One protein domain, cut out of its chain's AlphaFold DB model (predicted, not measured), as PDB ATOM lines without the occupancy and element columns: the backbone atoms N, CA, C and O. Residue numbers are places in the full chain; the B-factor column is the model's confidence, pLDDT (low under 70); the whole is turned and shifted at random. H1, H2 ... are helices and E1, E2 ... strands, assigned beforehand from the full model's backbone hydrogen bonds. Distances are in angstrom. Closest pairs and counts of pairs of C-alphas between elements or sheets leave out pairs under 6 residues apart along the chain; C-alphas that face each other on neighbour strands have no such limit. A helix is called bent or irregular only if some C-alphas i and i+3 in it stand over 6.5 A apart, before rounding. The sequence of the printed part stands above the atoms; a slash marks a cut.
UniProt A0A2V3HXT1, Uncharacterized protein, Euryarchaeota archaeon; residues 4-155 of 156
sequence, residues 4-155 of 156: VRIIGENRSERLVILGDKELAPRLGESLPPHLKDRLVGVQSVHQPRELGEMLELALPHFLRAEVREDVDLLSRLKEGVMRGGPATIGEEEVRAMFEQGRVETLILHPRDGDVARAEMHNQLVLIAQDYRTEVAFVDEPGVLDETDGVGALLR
ATOM      1  N   VAL A   4     117.323 158.830 129.922       48.31
ATOM      2  CA  VAL A   4     118.534 158.250 130.545       48.31
ATOM      3  C   VAL A   4     119.782 158.428 129.677       48.31
ATOM      4  O   VAL A   4     120.868 158.694 130.186       48.31
ATOM      5  N   ARG A   5     119.638 158.314 128.354       44.44
ATOM      6  CA  ARG A   5     120.756 158.476 127.422       44.44
ATOM      7  C   ARG A   5     121.161 159.942 127.281       44.44
ATOM      8  O   ARG A   5     122.347 160.234 127.238       44.44
ATOM      9  N   ILE A   6     120.185 160.851 127.278       48.59
ATOM     10  CA  ILE A   6     120.425 162.299 127.221       48.59
ATOM     11  C   ILE A   6     121.060 162.797 128.529       48.59
ATOM     12  O   ILE A   6     121.992 163.596 128.486       48.59
ATOM     13  N   ILE A   7     120.604 162.290 129.681       49.38
ATOM     14  CA  ILE A   7     121.199 162.564 130.999       49.38
ATOM     15  C   ILE A   7     122.685 162.177 130.997       49.38
ATOM     16  O   ILE A   7     123.517 162.929 131.495       49.38
ATOM     17  N   GLY A   8     123.033 161.035 130.396       48.66
ATOM     18  CA  GLY A   8     124.425 160.597 130.270       48.66
ATOM     19  C   GLY A   8     125.276 161.434 129.305       48.66
ATOM     20  O   GLY A   8     126.472 161.579 129.537       48.66
ATOM     21  N   GLU A   9     124.685 161.988 128.241       43.53
ATOM     22  CA  GLU A   9     125.400 162.737 127.193       43.53
ATOM     23  C   GLU A   9     125.634 164.226 127.546       43.53
ATOM     24  O   GLU A   9     126.575 164.816 127.023       43.53
ATOM     25  N   ASN A  10     124.840 164.821 128.449       49.50
ATOM     26  CA  ASN A  10     124.939 166.245 128.832       49.50
ATOM     27  C   ASN A  10     125.597 166.517 130.201       49.50
ATOM     28  O   ASN A  10     125.716 167.675 130.595       49.50
ATOM     29  N   ARG A  11     126.031 165.493 130.949       57.06
ATOM     30  CA  ARG A  11     126.747 165.714 132.219       57.06
ATOM     31  C   ARG A  11     128.170 166.212 131.943       57.06
ATOM     32  O   ARG A  11     128.935 165.572 131.223       57.06
ATOM     33  N   SER A  12     128.511 167.358 132.527       61.19
ATOM     34  CA  SER A  12     129.799 168.050 132.426       61.19
ATOM     35  C   SER A  12     130.992 167.092 132.521       61.19
ATOM     36  O   SER A  12     131.054 166.238 133.406       61.19
ATOM     37  N   GLU A  13     131.980 167.235 131.634       73.44
ATOM     38  CA  GLU A  13     133.149 166.356 131.657       73.44
ATOM     39  C   GLU A  13     134.061 166.672 132.866       73.44
ATOM     40  O   GLU A  13     134.772 167.680 132.872       73.44
ATOM     41  N   ARG A  14     134.111 165.790 133.871       83.75
ATOM     42  CA  ARG A  14     134.916 165.960 135.101       83.75
ATOM     43  C   ARG A  14     136.237 165.186 135.040       83.75
ATOM     44  O   ARG A  14     136.301 164.095 134.479       83.75
ATOM     45  N   LEU A  15     137.291 165.733 135.646       87.88
ATOM     46  CA  LEU A  15     138.633 165.146 135.695       87.88
ATOM     47  C   LEU A  15     139.054 164.851 137.140       87.88
ATOM     48  O   LEU A  15     138.995 165.725 138.002       87.88
ATOM     49  N   VAL A  16     139.553 163.640 137.390       89.56
ATOM     50  CA  VAL A  16     140.204 163.261 138.653       89.56
ATOM     51  C   VAL A  16     141.622 162.794 138.350       89.56
ATOM     52  O   VAL A  16     141.824 161.955 137.475       89.56
ATOM     53  N   ILE A  17     142.606 163.320 139.078       90.25
ATOM     54  CA  ILE A  17     144.003 162.886 138.967       90.25
ATOM     55  C   ILE A  17     144.328 161.951 140.126       90.25
ATOM     56  O   ILE A  17     144.264 162.345 141.291       90.25
ATOM     57  N   LEU A  18     144.742 160.730 139.790       89.44
ATOM     58  CA  LEU A  18     145.290 159.759 140.729       89.44
ATOM     59  C   LEU A  18     146.758 159.514 140.388       89.44
ATOM     60  O   LEU A  18     147.085 159.163 139.256       89.44
ATOM     61  N   GLY A  19     147.646 159.685 141.356       85.12
ATOM     62  CA  GLY A  19     149.074 159.430 141.165       85.12
ATOM     63  C   GLY A  19     149.816 159.432 142.488       85.12
ATOM     64  O   GLY A  19     149.192 159.477 143.540       85.12
ATOM     65  N   ASP A  20     151.140 159.374 142.483       86.44
ATOM     66  CA  ASP A  20     151.894 159.464 143.731       86.44
ATOM     67  C   ASP A  20     151.794 160.868 144.364       86.44
ATOM     68  O   ASP A  20     151.355 161.846 143.750       86.44
ATOM     69  N   LYS A  21     152.210 160.957 145.631       85.75
ATOM     70  CA  LYS A  21     152.110 162.169 146.454       85.75
ATOM     71  C   LYS A  21     152.890 163.376 145.927       85.75
ATOM     72  O   LYS A  21     152.638 164.484 146.390       85.75
ATOM     73  N   GLU A  22     153.829 163.178 145.006       86.56
ATOM     74  CA  GLU A  22     154.651 164.251 144.450       86.56
ATOM     75  C   GLU A  22     154.192 164.646 143.045       86.56
ATOM     76  O   GLU A  22     154.089 165.840 142.759       86.56
ATOM     77  N   LEU A  23     153.886 163.680 142.171       87.50
ATOM     78  CA  LEU A  23     153.507 163.972 140.785       87.50
ATOM     79  C   LEU A  23     152.049 164.411 140.639       87.50
ATOM     80  O   LEU A  23     151.786 165.320 139.853       87.50
ATOM     81  N   ALA A  24     151.105 163.820 141.381       89.38
ATOM     82  CA  ALA A  24     149.683 164.129 141.202       89.38
ATOM     83  C   ALA A  24     149.341 165.609 141.481       89.38
ATOM     84  O   ALA A  24     148.697 166.228 140.629       89.38
ATOM     85  N   PRO A  25     149.808 166.227 142.589       89.75
ATOM     86  CA  PRO A  25     149.573 167.652 142.835       89.75
ATOM     87  C   PRO A  25     150.227 168.544 141.776       89.75
ATOM     88  O   PRO A  25     149.589 169.457 141.259       89.75
ATOM     89  N   ARG A  26     151.472 168.231 141.385       90.56
ATOM     90  CA  ARG A  26     152.207 168.989 140.361       90.56
ATOM     91  C   ARG A  26     151.505 168.957 139.010       90.56
ATOM     92  O   ARG A  26     151.421 169.985 138.343       90.56
ATOM     93  N   LEU A  27     150.984 167.794 138.618       88.50
ATOM     94  CA  LEU A  27     150.227 167.661 137.381       88.50
ATOM     95  C   LEU A  27     148.962 168.524 137.430       88.50
ATOM     96  O   LEU A  27     148.735 169.294 136.499       88.50
ATOM     97  N   GLY A  28     148.203 168.464 138.530       88.56
ATOM     98  CA  GLY A  28     147.006 169.287 138.727       88.56
ATOM     99  C   GLY A  28     147.276 170.793 138.653       88.56
ATOM    100  O   GLY A  28     146.513 171.529 138.032       88.56
ATOM    101  N   GLU A  29     148.389 171.260 139.223       90.94
ATOM    102  CA  GLU A  29     148.794 172.672 139.165       90.94
ATOM    103  C   GLU A  29     149.232 173.115 137.764       90.94
ATOM    104  O   GLU A  29     149.006 174.267 137.388       90.94
ATOM    105  N   SER A  30     149.830 172.202 136.996       92.38
ATOM    106  CA  SER A  30     150.338 172.456 135.644       92.38
ATOM    107  C   SER A  30     149.274 172.402 134.542       92.38
ATOM    108  O   SER A  30     149.589 172.685 133.382       92.38
ATOM    109  N   LEU A  31     148.031 172.030 134.870       90.44
ATOM    110  CA  LEU A  31     146.967 171.910 133.878       90.44
ATOM    111  C   LEU A  31     146.663 173.257 133.202       90.44
ATOM    112  O   LEU A  31     146.581 174.290 133.876       90.44
ATOM    113  N   PRO A  32     146.416 173.256 131.880       88.56
ATOM    114  CA  PRO A  32     145.912 174.435 131.195       88.56
ATOM    115  C   PRO A  32     144.513 174.810 131.726       88.56
ATOM    116  O   PRO A  32     143.776 173.922 132.167       88.56
ATOM    117  N   PRO A  33     144.103 176.095 131.646       85.06
ATOM    118  CA  PRO A  33     142.873 176.592 132.277       85.06
ATOM    119  C   PRO A  33     141.628 175.746 131.981       85.06
ATOM    120  O   PRO A  33     140.966 175.294 132.905       85.06
ATOM    121  N   HIS A  34     141.404 175.396 130.711       79.81
ATOM    122  CA  HIS A  34     140.247 174.606 130.279       79.81
ATOM    123  C   HIS A  34     140.155 173.198 130.903       79.81
ATOM    124  O   HIS A  34     139.065 172.640 130.972       79.81
ATOM    125  N   LEU A  35     141.273 172.600 131.341       84.19
ATOM    126  CA  LEU A  35     141.270 171.326 132.081       84.19
ATOM    127  C   LEU A  35     141.219 171.541 133.589       84.19
ATOM    128  O   LEU A  35     140.672 170.713 134.312       84.19
ATOM    129  N   LYS A  36     141.793 172.646 134.066       87.31
ATOM    130  CA  LYS A  36     141.778 173.010 135.480       87.31
ATOM    131  C   LYS A  36     140.362 173.307 135.965       87.31
ATOM    132  O   LYS A  36     140.003 172.859 137.047       87.31
ATOM    133  N   ASP A  37     139.552 173.955 135.132       83.62
ATOM    134  CA  ASP A  37     138.136 174.226 135.410       83.62
ATOM    135  C   ASP A  37     137.313 172.933 135.567       83.62
ATOM    136  O   ASP A  37     136.276 172.922 136.222       83.62
ATOM    137  N   ARG A  38     137.807 171.820 135.012       86.00
ATOM    138  CA  ARG A  38     137.187 170.491 135.060       86.00
ATOM    139  C   ARG A  38     137.785 169.573 136.126       86.00
ATOM    140  O   ARG A  38     137.303 168.455 136.308       86.00
ATOM    141  N   LEU A  39     138.863 169.985 136.794       89.38
ATOM    142  CA  LEU A  39     139.559 169.171 137.786       89.38
ATOM    143  C   LEU A  39     138.766 169.153 139.097       89.38
ATOM    144  O   LEU A  39     138.770 170.120 139.855       89.38
ATOM    145  N   VAL A  40     138.125 168.023 139.388       90.81
ATOM    146  CA  VAL A  40     137.265 167.855 140.568       90.81
ATOM    147  C   VAL A  40     137.956 167.157 141.737       90.81
ATOM    148  O   VAL A  40     137.443 167.158 142.855       90.81
ATOM    149  N   GLY A  41     139.137 166.579 141.509       89.31
ATOM    150  CA  GLY A  41     139.909 165.943 142.568       89.31
ATOM    151  C   GLY A  41     141.336 165.604 142.161       89.31
ATOM    152  O   GLY A  41     141.615 165.243 141.019       89.31
ATOM    153  N   VAL A  42     142.238 165.684 143.135       90.12
ATOM    154  CA  VAL A  42     143.602 165.162 143.043       90.12
ATOM    155  C   VAL A  42     143.830 164.296 144.268       90.12
ATOM    156  O   VAL A  42     143.679 164.769 145.394       90.12
ATOM    157  N   GLN A  43     144.186 163.031 144.066       88.19
ATOM    158  CA  GLN A  43     144.431 162.106 145.162       88.19
ATOM    159  C   GLN A  43     145.727 161.335 144.966       88.19
ATOM    160  O   GLN A  43     146.026 160.791 143.903       88.19
ATOM    161  N   SER A  44     146.486 161.266 146.055       85.81
ATOM    162  CA  SER A  44     147.677 160.443 146.130       85.81
ATOM    163  C   SER A  44     147.303 158.981 146.352       85.81
ATOM    164  O   SER A  44     146.601 158.655 147.310       85.81
ATOM    165  N   VAL A  45     147.795 158.093 145.496       84.88
ATOM    166  CA  VAL A  45     147.550 156.649 145.544       84.88
ATOM    167  C   VAL A  45     148.879 155.900 145.504       84.88
ATOM    168  O   VAL A  45     149.819 156.306 144.822       84.88
ATOM    169  N   HIS A  46     148.985 154.813 146.267       79.31
ATOM    170  CA  HIS A  46     150.178 153.967 146.276       79.31
ATOM    171  C   HIS A  46     149.917 152.741 145.405       79.31
ATOM    172  O   HIS A  46     149.186 151.856 145.827       79.31
ATOM    173  N   GLN A  47     150.521 152.709 144.211       70.38
ATOM    174  CA  GLN A  47     150.550 151.553 143.299       70.38
ATOM    175  C   GLN A  47     149.209 150.796 143.180       70.38
ATOM    176  O   GLN A  47     149.138 149.637 143.599       70.38
ATOM    177  N   PRO A  48     148.158 151.414 142.609       68.25
ATOM    178  CA  PRO A  48     146.951 150.669 142.268       68.25
ATOM    179  C   PRO A  48     147.323 149.537 141.307       68.25
ATOM    180  O   PRO A  48     148.066 149.751 140.344       68.25
ATOM    181  N   ARG A  49     146.867 148.320 141.600       74.19
ATOM    182  CA  ARG A  49     147.206 147.131 140.802       74.19
ATOM    183  C   ARG A  49     146.203 146.904 139.684       74.19
ATOM    184  O   ARG A  49     146.549 146.316 138.662       74.19
ATOM    185  N   GLU A  50     144.986 147.398 139.878       85.38
ATOM    186  CA  GLU A  50     143.860 147.191 138.980       85.38
ATOM    187  C   GLU A  50     143.106 148.499 138.728       85.38
ATOM    188  O   GLU A  50     143.031 149.385 139.582       85.38
ATOM    189  N   LEU A  51     142.496 148.608 137.546       79.25
ATOM    190  CA  LEU A  51     141.664 149.758 137.187       79.25
ATOM    191  C   LEU A  51     140.460 149.912 138.133       79.25
ATOM    192  O   LEU A  51     140.067 151.038 138.425       79.25
ATOM    193  N   GLY A  52     139.898 148.805 138.634       84.88
ATOM    194  CA  GLY A  52     138.782 148.826 139.585       84.88
ATOM    195  C   GLY A  52     139.114 149.608 140.859       84.88
ATOM    196  O   GLY A  52     138.363 150.500 141.237       84.88
ATOM    197  N   GLU A  53     140.295 149.371 141.437       84.69
ATOM    198  CA  GLU A  53     140.785 150.106 142.613       84.69
ATOM    199  C   GLU A  53     140.929 151.608 142.320       84.69
ATOM    200  O   GLU A  53     140.594 152.453 143.146       84.69
ATOM    201  N   MET A  54     141.400 151.969 141.121       83.12
ATOM    202  CA  MET A  54     141.497 153.376 140.714       83.12
ATOM    203  C   MET A  54     140.117 154.031 140.606       83.12
ATOM    204  O   MET A  54     139.942 155.169 141.040       83.12
ATOM    205  N   LEU A  55     139.129 153.325 140.052       85.81
ATOM    206  CA  LEU A  55     137.762 153.829 139.930       85.81
ATOM    207  C   LEU A  55     137.112 154.032 141.300       85.81
ATOM    208  O   LEU A  55     136.513 155.080 141.526       85.81
ATOM    209  N   GLU A  56     137.283 153.093 142.232       88.94
ATOM    210  CA  GLU A  56     136.780 153.218 143.607       88.94
ATOM    211  C   GLU A  56     137.356 154.442 144.331       88.94
ATOM    212  O   GLU A  56     136.655 155.099 145.100       88.94
ATOM    213  N   LEU A  57     138.615 154.790 144.058       89.38
ATOM    214  CA  LEU A  57     139.262 155.970 144.633       89.38
ATOM    215  C   LEU A  57     138.814 157.274 143.955       89.38
ATOM    216  O   LEU A  57     138.699 158.302 144.620       89.38
ATOM    217  N   ALA A  58     138.543 157.250 142.648       88.81
ATOM    218  CA  ALA A  58     138.099 158.428 141.903       88.81
ATOM    219  C   ALA A  58     136.618 158.765 142.136       88.81
ATOM    220  O   ALA A  58     136.262 159.942 142.246       88.81
ATOM    221  N   LEU A  59     135.760 157.745 142.225       89.31
ATOM    222  CA  LEU A  59     134.305 157.889 142.242       89.31
ATOM    223  C   LEU A  59     133.791 158.839 143.345       89.31
ATOM    224  O   LEU A  59     132.973 159.704 143.035       89.31
ATOM    225  N   PRO A  60     134.294 158.806 144.595       90.75
ATOM    226  CA  PRO A  60     133.852 159.739 145.629       90.75
ATOM    227  C   PRO A  60     134.152 161.209 145.325       90.75
ATOM    228  O   PRO A  60     133.467 162.080 145.859       90.75
ATOM    229  N   HIS A  61     135.195 161.524 144.547       90.12
ATOM    230  CA  HIS A  61     135.462 162.908 144.121       90.12
ATOM    231  C   HIS A  61     134.474 163.343 143.049       90.12
ATOM    232  O   HIS A  61     133.941 164.443 143.127       90.12
ATOM    233  N   PHE A  62     134.185 162.450 142.102       87.19
ATOM    234  CA  PHE A  62     133.201 162.691 141.056       87.19
ATOM    235  C   PHE A  62     131.807 162.955 141.642       87.19
ATOM    236  O   PHE A  62     131.220 163.996 141.365       87.19
ATOM    237  N   LEU A  63     131.321 162.065 142.514       88.25
ATOM    238  CA  LEU A  63     129.996 162.190 143.132       88.25
ATOM    239  C   LEU A  63     129.877 163.453 143.997       88.25
ATOM    240  O   LEU A  63     128.864 164.140 143.961       88.25
ATOM    241  N   ARG A  64     130.925 163.804 144.757       89.62
ATOM    242  CA  ARG A  64     130.926 165.043 145.557       89.62
ATOM    243  C   ARG A  64     130.872 166.298 144.693       89.62
ATOM    244  O   ARG A  64     130.242 167.271 145.097       89.62
ATOM    245  N   ALA A  65     131.552 166.294 143.552       88.94
ATOM    246  CA  ALA A  65     131.518 167.419 142.631       88.94
ATOM    247  C   ALA A  65     130.146 167.570 141.976       88.94
ATOM    248  O   ALA A  65     129.638 168.682 141.927       88.94
ATOM    249  N   GLU A  66     129.526 166.460 141.579       86.50
ATOM    250  CA  GLU A  66     128.169 166.450 141.036       86.50
ATOM    251  C   GLU A  66     127.154 167.032 142.027       86.50
ATOM    252  O   GLU A  66     126.470 167.996 141.705       86.50
ATOM    253  N   VAL A  67     127.160 166.563 143.280       89.44
ATOM    254  CA  VAL A  67     126.290 167.120 144.331       89.44
ATOM    255  C   VAL A  67     126.552 168.612 144.556       89.44
ATOM    256  O   VAL A  67     125.618 169.382 144.767       89.44
ATOM    257  N   ARG A  68     127.819 169.049 144.531       89.75
ATOM    258  CA  ARG A  68     128.157 170.469 144.702       89.75
ATOM    259  C   ARG A  68     127.610 171.315 143.552       89.75
ATOM    260  O   ARG A  68     127.047 172.371 143.808       89.75
ATOM    261  N   GLU A  69     127.784 170.858 142.317       87.75
ATOM    262  CA  GLU A  69     127.289 171.534 141.115       87.75
ATOM    263  C   GLU A  69     125.761 171.656 141.135       87.75
ATOM    264  O   GLU A  69     125.246 172.751 140.902       87.75
ATOM    265  N   ASP A  70     125.047 170.592 141.512       90.94
ATOM    266  CA  ASP A  70     123.589 170.607 141.676       90.94
ATOM    267  C   ASP A  70     123.149 171.632 142.733       90.94
ATOM    268  O   ASP A  70     122.256 172.447 142.490       90.94
ATOM    269  N   VAL A  71     123.809 171.644 143.898       92.06
ATOM    270  CA  VAL A  71     123.529 172.607 144.976       92.06
ATOM    271  C   VAL A  71     123.781 174.044 144.523       92.06
ATOM    272  O   VAL A  71     122.955 174.924 144.790       92.06
ATOM    273  N   ASP A  72     124.894 174.302 143.838       92.12
ATOM    274  CA  ASP A  72     125.243 175.630 143.333       92.12
ATOM    275  C   ASP A  72     124.223 176.100 142.280       92.12
ATOM    276  O   ASP A  72     123.758 177.245 142.314       92.12
ATOM    277  N   LEU A  73     123.820 175.206 141.374       92.12
ATOM    278  CA  LEU A  73     122.839 175.473 140.325       92.12
ATOM    279  C   LEU A  73     121.452 175.789 140.905       92.12
ATOM    280  O   LEU A  73     120.854 176.814 140.564       92.12
ATOM    281  N   LEU A  74     120.969 174.965 141.836       94.19
ATOM    282  CA  LEU A  74     119.695 175.177 142.530       94.19
ATOM    283  C   LEU A  74     119.710 176.443 143.393       94.19
ATOM    284  O   LEU A  74     118.699 177.146 143.479       94.19
ATOM    285  N   SER A  75     120.850 176.775 144.001       94.25
ATOM    286  CA  SER A  75     121.012 178.015 144.766       94.25
ATOM    287  C   SER A  75     120.889 179.241 143.863       94.25
ATOM    288  O   SER A  75     120.136 180.161 144.187       94.25
ATOM    289  N   ARG A  76     121.542 179.235 142.692       94.06
ATOM    290  CA  ARG A  76     121.412 180.302 141.682       94.06
ATOM    291  C   ARG A  76     119.974 180.450 141.192       94.06
ATOM    292  O   ARG A  76     119.479 181.574 141.110       94.06
ATOM    293  N   LEU A  77     119.305 179.333 140.904       95.12
ATOM    294  CA  LEU A  77     117.902 179.311 140.490       95.12
ATOM    295  C   LEU A  77     117.004 179.946 141.559       95.12
ATOM    296  O   LEU A  77     116.283 180.902 141.274       95.12
ATOM    297  N   LYS A  78     117.105 179.476 142.808       94.38
ATOM    298  CA  LYS A  78     116.329 179.990 143.944       94.38
ATOM    299  C   LYS A  78     116.543 181.485 144.149       94.38
ATOM    300  O   LYS A  78     115.587 182.244 144.292       94.38
ATOM    301  N   GLU A  79     117.797 181.915 144.163       93.44
ATOM    302  CA  GLU A  79     118.154 183.317 144.330       93.44
ATOM    303  C   GLU A  79     117.629 184.207 143.196       93.44
ATOM    304  O   GLU A  79     117.193 185.333 143.452       93.44
ATOM    305  N   GLY A  80     117.670 183.710 141.958       92.62
ATOM    306  CA  GLY A  80     117.125 184.392 140.789       92.62
ATOM    307  C   GLY A  80     115.614 184.568 140.897       92.62
ATOM    308  O   GLY A  80     115.134 185.691 140.785       92.62
ATOM    309  N   VAL A  81     114.882 183.500 141.219       91.75
ATOM    310  CA  VAL A  81     113.420 183.545 141.382       91.75
ATOM    311  C   VAL A  81     113.021 184.503 142.508       91.75
ATOM    312  O   VAL A  81     112.221 185.413 142.300       91.75
ATOM    313  N   MET A  82     113.627 184.368 143.692       89.88
ATOM    314  CA  MET A  82     113.265 185.174 144.867       89.88
ATOM    315  C   MET A  82     113.507 186.678 144.681       89.88
ATOM    316  O   MET A  82     112.803 187.491 145.277       89.88
ATOM    317  N   ARG A  83     114.517 187.063 143.895       90.50
ATOM    318  CA  ARG A  83     114.872 188.474 143.669       90.50
ATOM    319  C   ARG A  83     114.205 189.075 142.427       90.50
ATOM    320  O   ARG A  83     114.498 190.225 142.106       90.50
ATOM    321  N   GLY A  84     113.346 188.323 141.727       82.38
ATOM    322  CA  GLY A  84     112.825 188.718 140.410       82.38
ATOM    323  C   GLY A  84     113.940 188.898 139.371       82.38
ATOM    324  O   GLY A  84     113.851 189.747 138.488       82.38
ATOM    325  N   GLY A  85     115.040 188.168 139.557       84.44
ATOM    326  CA  GLY A  85     116.234 188.188 138.726       84.44
ATOM    327  C   GLY A  85     116.124 187.264 137.509       84.44
ATOM    328  O   GLY A  85     115.027 186.878 137.109       84.44
ATOM    329  N   PRO A  86     117.260 186.903 136.888       91.56
ATOM    330  CA  PRO A  86     117.281 186.158 135.635       91.56
ATOM    331  C   PRO A  86     117.080 184.649 135.862       91.56
ATOM    332  O   PRO A  86     117.957 183.841 135.565       91.56
ATOM    333  N   ALA A  87     115.937 184.259 136.423       95.69
ATOM    334  CA  ALA A  87     115.559 182.861 136.586       95.69
ATOM    335  C   ALA A  87     114.035 182.692 136.631       95.69
ATOM    336  O   ALA A  87     113.322 183.605 137.043       95.69
ATOM    337  N   THR A  88     113.546 181.520 136.233       95.31
ATOM    338  CA  THR A  88     112.124 181.161 136.318       95.31
ATOM    339  C   THR A  88     111.947 179.675 136.626       95.31
ATOM    340  O   THR A  88     112.859 178.883 136.390       95.31
ATOM    341  N   ILE A  89     110.789 179.302 137.166       95.06
ATOM    342  CA  ILE A  89     110.388 177.921 137.480       95.06
ATOM    343  C   ILE A  89     108.999 177.652 136.906       95.06
ATOM    344  O   ILE A  89     108.238 178.603 136.741       95.06
ATOM    345  N   GLY A  90     108.694 176.388 136.619       94.25
ATOM    346  CA  GLY A  90     107.453 175.969 135.967       94.25
ATOM    347  C   GLY A  90     107.577 175.867 134.445       94.25
ATOM    348  O   GLY A  90     108.246 176.668 133.788       94.25
ATOM    349  N   GLU A  91     106.931 174.857 133.871       94.25
ATOM    350  CA  GLU A  91     106.928 174.552 132.444       94.25
ATOM    351  C   GLU A  91     106.437 175.739 131.614       94.25
ATOM    352  O   GLU A  91     107.078 176.095 130.623       94.25
ATOM    353  N   GLU A  92     105.303 176.337 131.988       93.81
ATOM    354  CA  GLU A  92     104.656 177.398 131.210       93.81
ATOM    355  C   GLU A  92     105.574 178.621 131.087       93.81
ATOM    356  O   GLU A  92     105.860 179.088 129.979       93.81
ATOM    357  N   GLU A  93     106.127 179.084 132.206       94.44
ATOM    358  CA  GLU A  93     107.060 180.203 132.228       94.44
ATOM    359  C   GLU A  93     108.366 179.881 131.493       94.44
ATOM    360  O   GLU A  93     108.886 180.722 130.752       94.44
ATOM    361  N   VAL A  94     108.908 178.668 131.655       95.50
ATOM    362  CA  VAL A  94     110.127 178.245 130.951       95.50
ATOM    363  C   VAL A  94     109.906 178.200 129.440       95.50
ATOM    364  O   VAL A  94     110.753 178.695 128.690       95.50
ATOM    365  N   ARG A  95     108.759 177.695 128.967       95.06
ATOM    366  CA  ARG A  95     108.390 177.731 127.540       95.06
ATOM    367  C   ARG A  95     108.308 179.162 127.020       95.06
ATOM    368  O   ARG A  95     108.906 179.459 125.986       95.06
ATOM    369  N   ALA A  96     107.663 180.064 127.759       94.88
ATOM    370  CA  ALA A  96     107.584 181.474 127.381       94.88
ATOM    371  C   ALA A  96     108.974 182.133 127.280       94.88
ATOM    372  O   ALA A  96     109.202 182.987 126.419       94.88
ATOM    373  N   MET A  97     109.930 181.739 128.128       95.62
ATOM    374  CA  MET A  97     111.312 182.228 128.047       95.62
ATOM    375  C   MET A  97     112.100 181.615 126.882       95.62
ATOM    376  O   MET A  97     112.949 182.303 126.303       95.62
ATOM    377  N   PHE A  98     111.823 180.362 126.506       94.75
ATOM    378  CA  PHE A  98     112.398 179.745 125.306       94.75
ATOM    379  C   PHE A  98     111.966 180.475 124.037       94.75
ATOM    380  O   PHE A  98     112.818 180.796 123.213       94.75
ATOM    381  N   GLU A  99     110.682 180.821 123.912       91.94
ATOM    382  CA  GLU A  99     110.156 181.597 122.776       91.94
ATOM    383  C   GLU A  99     110.832 182.969 122.628       91.94
ATOM    384  O   GLU A  99     110.953 183.503 121.526       91.94
ATOM    385  N   GLN A 100     111.320 183.532 123.735       91.94
ATOM    386  CA  GLN A 100     112.067 184.790 123.757       91.94
ATOM    387  C   GLN A 100     113.577 184.600 123.516       91.94
ATOM    388  O   GLN A 100     114.312 185.584 123.469       91.94
ATOM    389  N   GLY A 101     114.069 183.361 123.402       91.88
ATOM    390  CA  GLY A 101     115.498 183.039 123.288       91.88
ATOM    391  C   GLY A 101     116.310 183.309 124.564       91.88
ATOM    392  O   GLY A 101     117.543 183.345 124.531       91.88
ATOM    393  N   ARG A 102     115.635 183.504 125.702       94.44
ATOM    394  CA  ARG A 102     116.244 183.993 126.948       94.44
ATOM    395  C   ARG A 102     116.746 182.892 127.867       94.44
ATOM    396  O   ARG A 102     117.365 183.212 128.869       94.44
ATOM    397  N   VAL A 103     116.518 181.620 127.553       96.31
ATOM    398  CA  VAL A 103     117.001 180.510 128.386       96.31
ATOM    399  C   VAL A 103     118.487 180.266 128.121       96.31
ATOM    400  O   VAL A 103     118.883 179.967 126.991       96.31
ATOM    401  N   GLU A 104     119.298 180.408 129.168       94.50
ATOM    402  CA  GLU A 104     120.726 180.068 129.182       94.50
ATOM    403  C   GLU A 104     120.919 178.591 129.537       94.50
ATOM    404  O   GLU A 104     121.527 177.847 128.765       94.50
ATOM    405  N   THR A 105     120.309 178.165 130.646       95.00
ATOM    406  CA  THR A 105     120.386 176.796 131.165       95.00
ATOM    407  C   THR A 105     118.990 176.325 131.564       95.00
ATOM    408  O   THR A 105     118.334 176.963 132.389       95.00
ATOM    409  N   LEU A 106     118.545 175.206 130.996       95.62
ATOM    410  CA  LEU A 106     117.358 174.458 131.404       95.62
ATOM    411  C   LEU A 106     117.737 173.492 132.531       95.62
ATOM    412  O   LEU A 106     118.701 172.744 132.398       95.62
ATOM    413  N   ILE A 107     116.967 173.487 133.615       95.06
ATOM    414  CA  ILE A 107     117.189 172.654 134.798       95.06
ATOM    415  C   ILE A 107     115.978 171.739 134.971       95.06
ATOM    416  O   ILE A 107     114.845 172.218 135.034       95.06
ATOM    417  N   LEU A 108     116.215 170.432 135.050       94.00
ATOM    418  CA  LEU A 108     115.170 169.416 135.146       94.00
ATOM    419  C   LEU A 108     115.419 168.488 136.334       94.00
ATOM    420  O   LEU A 108     116.510 167.941 136.481       94.00
ATOM    421  N   HIS A 109     114.383 168.241 137.128       92.44
ATOM    422  CA  HIS A 109     114.392 167.224 138.175       92.44
ATOM    423  C   HIS A 109     113.474 166.049 137.790       92.44
ATOM    424  O   HIS A 109     112.244 166.149 137.917       92.44
ATOM    425  N   PRO A 110     114.025 164.940 137.259       86.56
ATOM    426  CA  PRO A 110     113.226 163.782 136.883       86.56
ATOM    427  C   PRO A 110     112.608 163.125 138.124       86.56
ATOM    428  O   PRO A 110     113.241 163.032 139.170       86.56
ATOM    429  N   ARG A 111     111.372 162.632 137.997       83.31
ATOM    430  CA  ARG A 111     110.685 161.882 139.055       83.31
ATOM    431  C   ARG A 111     110.338 160.487 138.559       83.31
ATOM    432  O   ARG A 111     109.567 160.338 137.609       83.31
ATOM    433  N   ASP A 112     110.881 159.470 139.219       79.81
ATOM    434  CA  ASP A 112     110.631 158.079 138.853       79.81
ATOM    435  C   ASP A 112     109.138 157.733 138.923       79.81
ATOM    436  O   ASP A 112     108.434 158.068 139.880       79.81
ATOM    437  N   GLY A 113     108.651 157.043 137.891       81.25
ATOM    438  CA  GLY A 113     107.256 156.606 137.784       81.25
ATOM    439  C   GLY A 113     106.264 157.674 137.305       81.25
ATOM    440  O   GLY A 113     105.095 157.343 137.106       81.25
ATOM    441  N   ASP A 114     106.701 158.914 137.065       86.62
ATOM    442  CA  ASP A 114     105.864 159.984 136.511       86.62
ATOM    443  C   ASP A 114     106.051 160.102 134.989       86.62
ATOM    444  O   ASP A 114     106.894 160.841 134.477       86.62
ATOM    445  N   VAL A 115     105.251 159.331 134.247       87.38
ATOM    446  CA  VAL A 115     105.317 159.276 132.776       87.38
ATOM    447  C   VAL A 115     104.967 160.622 132.136       87.38
ATOM    448  O   VAL A 115     105.568 160.990 131.129       87.38
ATOM    449  N   ALA A 116     104.018 161.365 132.712       86.81
ATOM    450  CA  ALA A 116     103.600 162.657 132.173       86.81
ATOM    451  C   ALA A 116     104.731 163.685 132.291       86.81
ATOM    452  O   ALA A 116     105.059 164.356 131.311       86.81
ATOM    453  N   ARG A 117     105.388 163.742 133.457       87.56
ATOM    454  CA  ARG A 117     106.565 164.593 133.671       87.56
ATOM    455  C   ARG A 117     107.728 164.200 132.765       87.56
ATOM    456  O   ARG A 117     108.369 165.072 132.187       87.56
ATOM    457  N   ALA A 118     107.988 162.903 132.600       88.00
ATOM    458  CA  ALA A 118     109.050 162.428 131.716       88.00
ATOM    459  C   ALA A 118     108.827 162.855 130.253       88.00
ATOM    460  O   ALA A 118     109.764 163.306 129.595       88.00
ATOM    461  N   GLU A 119     107.590 162.766 129.755       89.75
ATOM    462  CA  GLU A 119     107.248 163.223 128.405       89.75
ATOM    463  C   GLU A 119     107.397 164.744 128.268       89.75
ATOM    464  O   GLU A 119     108.025 165.222 127.326       89.75
ATOM    465  N   MET A 120     106.905 165.513 129.240       92.19
ATOM    466  CA  MET A 120     107.086 166.967 129.290       92.19
ATOM    467  C   MET A 120     108.574 167.361 129.267       92.19
ATOM    468  O   MET A 120     108.972 168.223 128.481       92.19
ATOM    469  N   HIS A 121     109.417 166.692 130.060       92.50
ATOM    470  CA  HIS A 121     110.865 166.912 130.062       92.50
ATOM    471  C   HIS A 121     111.484 166.611 128.697       92.50
ATOM    472  O   HIS A 121     112.267 167.420 128.205       92.50
ATOM    473  N   ASN A 122     111.101 165.505 128.047       90.94
ATOM    474  CA  ASN A 122     111.566 165.193 126.694       90.94
ATOM    475  C   ASN A 122     111.257 166.337 125.716       90.94
ATOM    476  O   ASN A 122     112.130 166.738 124.948       90.94
ATOM    477  N   GLN A 123     110.045 166.898 125.765       92.38
ATOM    478  CA  GLN A 123     109.661 168.018 124.901       92.38
ATOM    479  C   GLN A 123     110.505 169.273 125.171       92.38
ATOM    480  O   GLN A 123     110.948 169.929 124.228       92.38
ATOM    481  N   LEU A 124     110.775 169.602 126.437       93.44
ATOM    482  CA  LEU A 124     111.618 170.748 126.798       93.44
ATOM    483  C   LEU A 124     113.077 170.559 126.375       93.44
ATOM    484  O   LEU A 124     113.710 171.508 125.918       93.44
ATOM    485  N   VAL A 125     113.600 169.337 126.468       92.62
ATOM    486  CA  VAL A 125     114.945 169.005 125.982       92.62
ATOM    487  C   VAL A 125     115.052 169.205 124.471       92.62
ATOM    488  O   VAL A 125     116.046 169.760 124.005       92.62
ATOM    489  N   LEU A 126     114.044 168.786 123.700       91.81
ATOM    490  CA  LEU A 126     114.029 168.998 122.249       91.81
ATOM    491  C   LEU A 126     114.046 170.494 121.905       91.81
ATOM    492  O   LEU A 126     114.829 170.919 121.060       91.81
ATOM    493  N   ILE A 127     113.265 171.307 122.622       92.75
ATOM    494  CA  ILE A 127     113.295 172.768 122.468       92.75
ATOM    495  C   ILE A 127     114.687 173.313 122.819       92.75
ATOM    496  O   ILE A 127     115.255 174.096 122.063       92.75
ATOM    497  N   ALA A 128     115.280 172.880 123.933       92.31
ATOM    498  CA  ALA A 128     116.610 173.328 124.338       92.31
ATOM    499  C   ALA A 128     117.677 173.043 123.268       92.31
ATOM    500  O   ALA A 128     118.549 173.882 123.035       92.31
ATOM    501  N   GLN A 129     117.587 171.905 122.571       89.31
ATOM    502  CA  GLN A 129     118.483 171.572 121.460       89.31
ATOM    503  C   GLN A 129     118.357 172.562 120.296       89.31
ATOM    504  O   GLN A 129     119.382 173.031 119.790       89.31
ATOM    505  N   ASP A 130     117.133 172.938 119.918       89.50
ATOM    506  CA  ASP A 130     116.883 173.912 118.849       89.50
ATOM    507  C   ASP A 130     117.487 175.287 119.178       89.50
ATOM    508  O   ASP A 130     118.085 175.939 118.315       89.50
ATOM    509  N   TYR A 131     117.409 175.702 120.446       88.06
ATOM    510  CA  TYR A 131     117.956 176.973 120.934       88.06
ATOM    511  C   TYR A 131     119.426 176.904 121.383       88.06
ATOM    512  O   TYR A 131     119.988 177.923 121.799       88.06
ATOM    513  N   ARG A 132     120.072 175.731 121.265       87.50
ATOM    514  CA  ARG A 132     121.436 175.458 121.764       87.50
ATOM    515  C   ARG A 132     121.619 175.880 123.225       87.50
ATOM    516  O   ARG A 132     122.619 176.496 123.592       87.50
ATOM    517  N   THR A 133     120.608 175.593 124.027       90.56
ATOM    518  CA  THR A 133     120.560 175.864 125.459       90.56
ATOM    519  C   THR A 133     121.193 174.700 126.214       90.56
ATOM    520  O   THR A 133     121.026 173.539 125.837       90.56
ATOM    521  N   GLU A 134     121.924 175.007 127.282       90.50
ATOM    522  CA  GLU A 134     122.483 173.988 128.166       90.50
ATOM    523  C   GLU A 134     121.361 173.271 128.930       90.50
ATOM    524  O   GLU A 134     120.405 173.909 129.371       90.50
ATOM    525  N   VAL A 135     121.461 171.952 129.099       91.94
ATOM    526  CA  VAL A 135     120.484 171.161 129.858       91.94
ATOM    527  C   VAL A 135     121.187 170.497 131.031       91.94
ATOM    528  O   VAL A 135     122.094 169.692 130.830       91.94
ATOM    529  N   ALA A 136     120.722 170.791 132.239       90.62
ATOM    530  CA  ALA A 136     121.199 170.204 133.479       90.62
ATOM    531  C   ALA A 136     120.093 169.376 134.142       90.62
ATOM    532  O   ALA A 136     118.933 169.788 134.207       90.62
ATOM    533  N   PHE A 137     120.473 168.211 134.660       90.25
ATOM    534  CA  PHE A 137     119.599 167.359 135.457       90.25
ATOM    535  C   PHE A 137     120.088 167.358 136.891       90.25
ATOM    536  O   PHE A 137     121.267 167.091 137.109       90.25
ATOM    537  N   VAL A 138     119.179 167.627 137.825       90.56
ATOM    538  CA  VAL A 138     119.479 167.665 139.258       90.56
ATOM    539  C   VAL A 138     118.824 166.490 139.967       90.56
ATOM    540  O   VAL A 138     117.647 166.183 139.734       90.56
ATOM    541  N   ASP A 139     119.585 165.838 140.838       87.00
ATOM    542  CA  ASP A 139     119.106 164.651 141.552       87.00
ATOM    543  C   ASP A 139     118.168 165.028 142.710       87.00
ATOM    544  O   ASP A 139     117.197 164.327 142.979       87.00
ATOM    545  N   GLU A 140     118.407 166.168 143.361       88.50
ATOM    546  CA  GLU A 140     117.556 166.699 144.432       88.50
ATOM    547  C   GLU A 140     116.631 167.806 143.890       88.50
ATOM    548  O   GLU A 140     117.102 168.703 143.187       88.50
ATOM    549  N   PRO A 141     115.326 167.815 144.223       86.00
ATOM    550  CA  PRO A 141     114.382 168.775 143.648       86.00
ATOM    551  C   PRO A 141     114.601 170.215 144.137       86.00
ATOM    552  O   PRO A 141     114.446 171.169 143.375       86.00
ATOM    553  N   GLY A 142     114.957 170.412 145.409       89.06
ATOM    554  CA  GLY A 142     115.163 171.745 145.987       89.06
ATOM    555  C   GLY A 142     113.975 172.693 145.754       89.06
ATOM    556  O   GLY A 142     112.849 172.393 146.133       89.06
ATOM    557  N   VAL A 143     114.227 173.847 145.122       89.62
ATOM    558  CA  VAL A 143     113.184 174.842 144.784       89.62
ATOM    559  C   VAL A 143     112.200 174.351 143.708       89.62
ATOM    560  O   VAL A 143     111.129 174.927 143.553       89.62
ATOM    561  N   LEU A 144     112.535 173.282 142.979       90.00
ATOM    562  CA  LEU A 144     111.680 172.700 141.946       90.00
ATOM    563  C   LEU A 144     110.573 171.801 142.519       90.00
ATOM    564  O   LEU A 144     109.622 171.503 141.798       90.00
ATOM    565  N   ASP A 145     110.668 171.385 143.790       85.56
ATOM    566  CA  ASP A 145     109.685 170.489 144.431       85.56
ATOM    567  C   ASP A 145     108.283 171.110 144.501       85.56
ATOM    568  O   ASP A 145     107.267 170.422 144.437       85.56
ATOM    569  N   GLU A 146     108.227 172.442 144.568       77.06
ATOM    570  CA  GLU A 146     106.985 173.218 144.598       77.06
ATOM    571  C   GLU A 146     106.294 173.294 143.220       77.06
ATOM    572  O   GLU A 146     105.221 173.884 143.097       77.06
ATOM    573  N   THR A 147     106.894 172.698 142.183       82.75
ATOM    574  CA  THR A 147     106.469 172.812 140.781       82.75
ATOM    575  C   THR A 147     106.452 171.450 140.066       82.75
ATOM    576  O   THR A 147     106.358 170.375 140.665       82.75
ATOM    577  N   ASP A 148     106.520 171.479 138.743       87.25
ATOM    578  CA  ASP A 148     106.581 170.329 137.846       87.25
ATOM    579  C   ASP A 148     107.992 169.734 137.697       87.25
ATOM    580  O   ASP A 148     108.172 168.760 136.965       87.25
ATOM    581  N   GLY A 149     108.976 170.239 138.446       92.06
ATOM    582  CA  GLY A 149     110.364 169.794 138.347       92.06
ATOM    583  C   GLY A 149     111.171 170.561 137.298       92.06
ATOM    584  O   GLY A 149     112.254 170.101 136.938       92.06
ATOM    585  N   VAL A 150     110.664 171.696 136.805       95.00
ATOM    586  CA  VAL A 150     111.279 172.472 135.724       95.00
ATOM    587  C   VAL A 150     111.709 173.852 136.208       95.00
ATOM    588  O   VAL A 150     110.955 174.585 136.849       95.00
ATOM    589  N   GLY A 151     112.926 174.243 135.846       95.69
ATOM    590  CA  GLY A 151     113.415 175.602 136.029       95.69
ATOM    591  C   GLY A 151     114.370 176.030 134.931       95.69
ATOM    592  O   GLY A 151     114.839 175.227 134.128       95.69
ATOM    593  N   ALA A 152     114.664 177.321 134.892       96.81
ATOM    594  CA  ALA A 152     115.605 177.890 133.948       96.81
ATOM    595  C   ALA A 152     116.382 179.053 134.555       96.81
ATOM    596  O   ALA A 152     115.821 179.913 135.240       96.81
ATOM    597  N   LEU A 153     117.668 179.115 134.217       96.31
ATOM    598  CA  LEU A 153     118.462 180.333 134.310       96.31
ATOM    599  C   LEU A 153     118.359 181.097 132.992       96.31
ATOM    600  O   LEU A 153     118.380 180.507 131.907       96.31
ATOM    601  N   LEU A 154     118.224 182.414 133.098       95.31
ATOM    602  CA  LEU A 154     117.986 183.290 131.962       95.31
ATOM    603  C   LEU A 154     119.223 184.130 131.637       95.31
ATOM    604  O   LEU A 154     119.960 184.553 132.524       95.31
ATOM    605  N   ARG A 155     119.377 184.449 130.356       90.44
ATOM    606  CA  ARG A 155     120.313 185.448 129.833       90.44
ATOM    607  C   ARG A 155     119.590 186.754 129.494       90.44
ATOM    608  O   ARG A 155     118.371 186.775 129.284       90.44
TER     609      ARG A 155
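AT A GLANCE: This is residues 4 to 155 of the 156 residues of an uncharacterized protein of Euryarchaeota archaeon (UniProt A0A2V3HXT1). Two lobes are strung along one long helix, H4: a smaller one with the parallel strands E1 and E2 and helices H2 and H3, and a larger one with a four-stranded sheet. H4 packs on E1 and E2 with residues 54 to 66 and crosses one face of the larger sheet with residues 69 to 82, while H5 and H6 cover the other face, giving three layers. H1 packs on E5 at the edge of that sheet, and H7 grazes it. The printed part has 152 residues, with seven named helices and six named strands in the order H1 E1 H2 H3 E2 H4 E3 H5 E4 H6 E5 H7 E6; the larger sheet runs E3 E6 E4 E5, mixed, and the class is mixed, helices and strands. It is loose, with a radius of gyration of the C-alphas of 18.4 A, and elongated, spanning 54 by 33 by 27 A.

HOW THE PARTS SIT: E1, residues 15 to 19, and E2, residues 39 to 44, are parallel neighbours at 13 degrees, with N 17 and O 41 2.9 A apart. With H2, residues 23 to 30, and H3, residues 33 to 36, they form a strand-helix-strand unit, two parallel neighbour strands with helices between, its crossover right-handed. The closest C-alphas of E2 and H4, residues 51 to 82, are those of Gly 41 and His 61, 5.6 A apart. H4 has a kink of 34 degrees near residue 58 and is only just irregular, C-alphas 57 and 60 being 6.7 A apart. E6, residues 150 to 154, is antiparallel to E3, residues 87 to 89 (N 152 and O 88, 2.8 A), and to E4, residues 103 to 108 (N 107 and O 151, 2.8 A). E4 and E5, residues 134 to 137, are parallel, with N 106 and O 134 2.8 A apart; with H6, residues 115 to 130, they form a second right-handed unit. E3, H5, residues 91 to 99, and E4 form a split one, also right-handed, with E6 between its strands. H4 runs across the strands at a height over the sheet of 11.2 A, on the opposite face from H5 and H6. H5 and H6 only just touch, with 3 pairs of C-alphas within 8 A, at a shallow tilt of 13 degrees, the same way; the closest are Phe 98 and Ile 127, 7.6 A. H4 touches H7, residues 142 to 146, with residues 74 to 78 alone; C-alphas 78 and 143, the closest, are 6.1 A apart. H1, residues 4 to 10, is on this sheet, its Asn 10 and Val 135 of E5 having the closest C-alphas, 6.7 A. Every O i to N i+4 pair is within hydrogen-bond range in H1, H2, H5 and H6, against 26 of 28 in H4 and 0 of 1 in H7, where 1 of 2 O i to N i+3 pairs is; H3 is too short for such a pair.

IN THESE COORDINATES: H1 begins at C-alpha 4, (118.534, 158.250, 130.545). H4 measures 46.0 A, from (141.664, 149.758, 137.187) to (113.265, 185.174, 144.867); H6 measures 23.3 A, E2 14.5 A and E6 13.3 A. E6 ends at C-alpha 154, (117.986, 183.290, 131.962).

THE WHOLE: The two C-alphas farthest apart, those of Gln 47 and Ala 96, are 54.7 A apart. The printed part has no cut and no long link. The mean pLDDT of the printed part is 86.9, with residues 4 to 12 and residue 48 under 70.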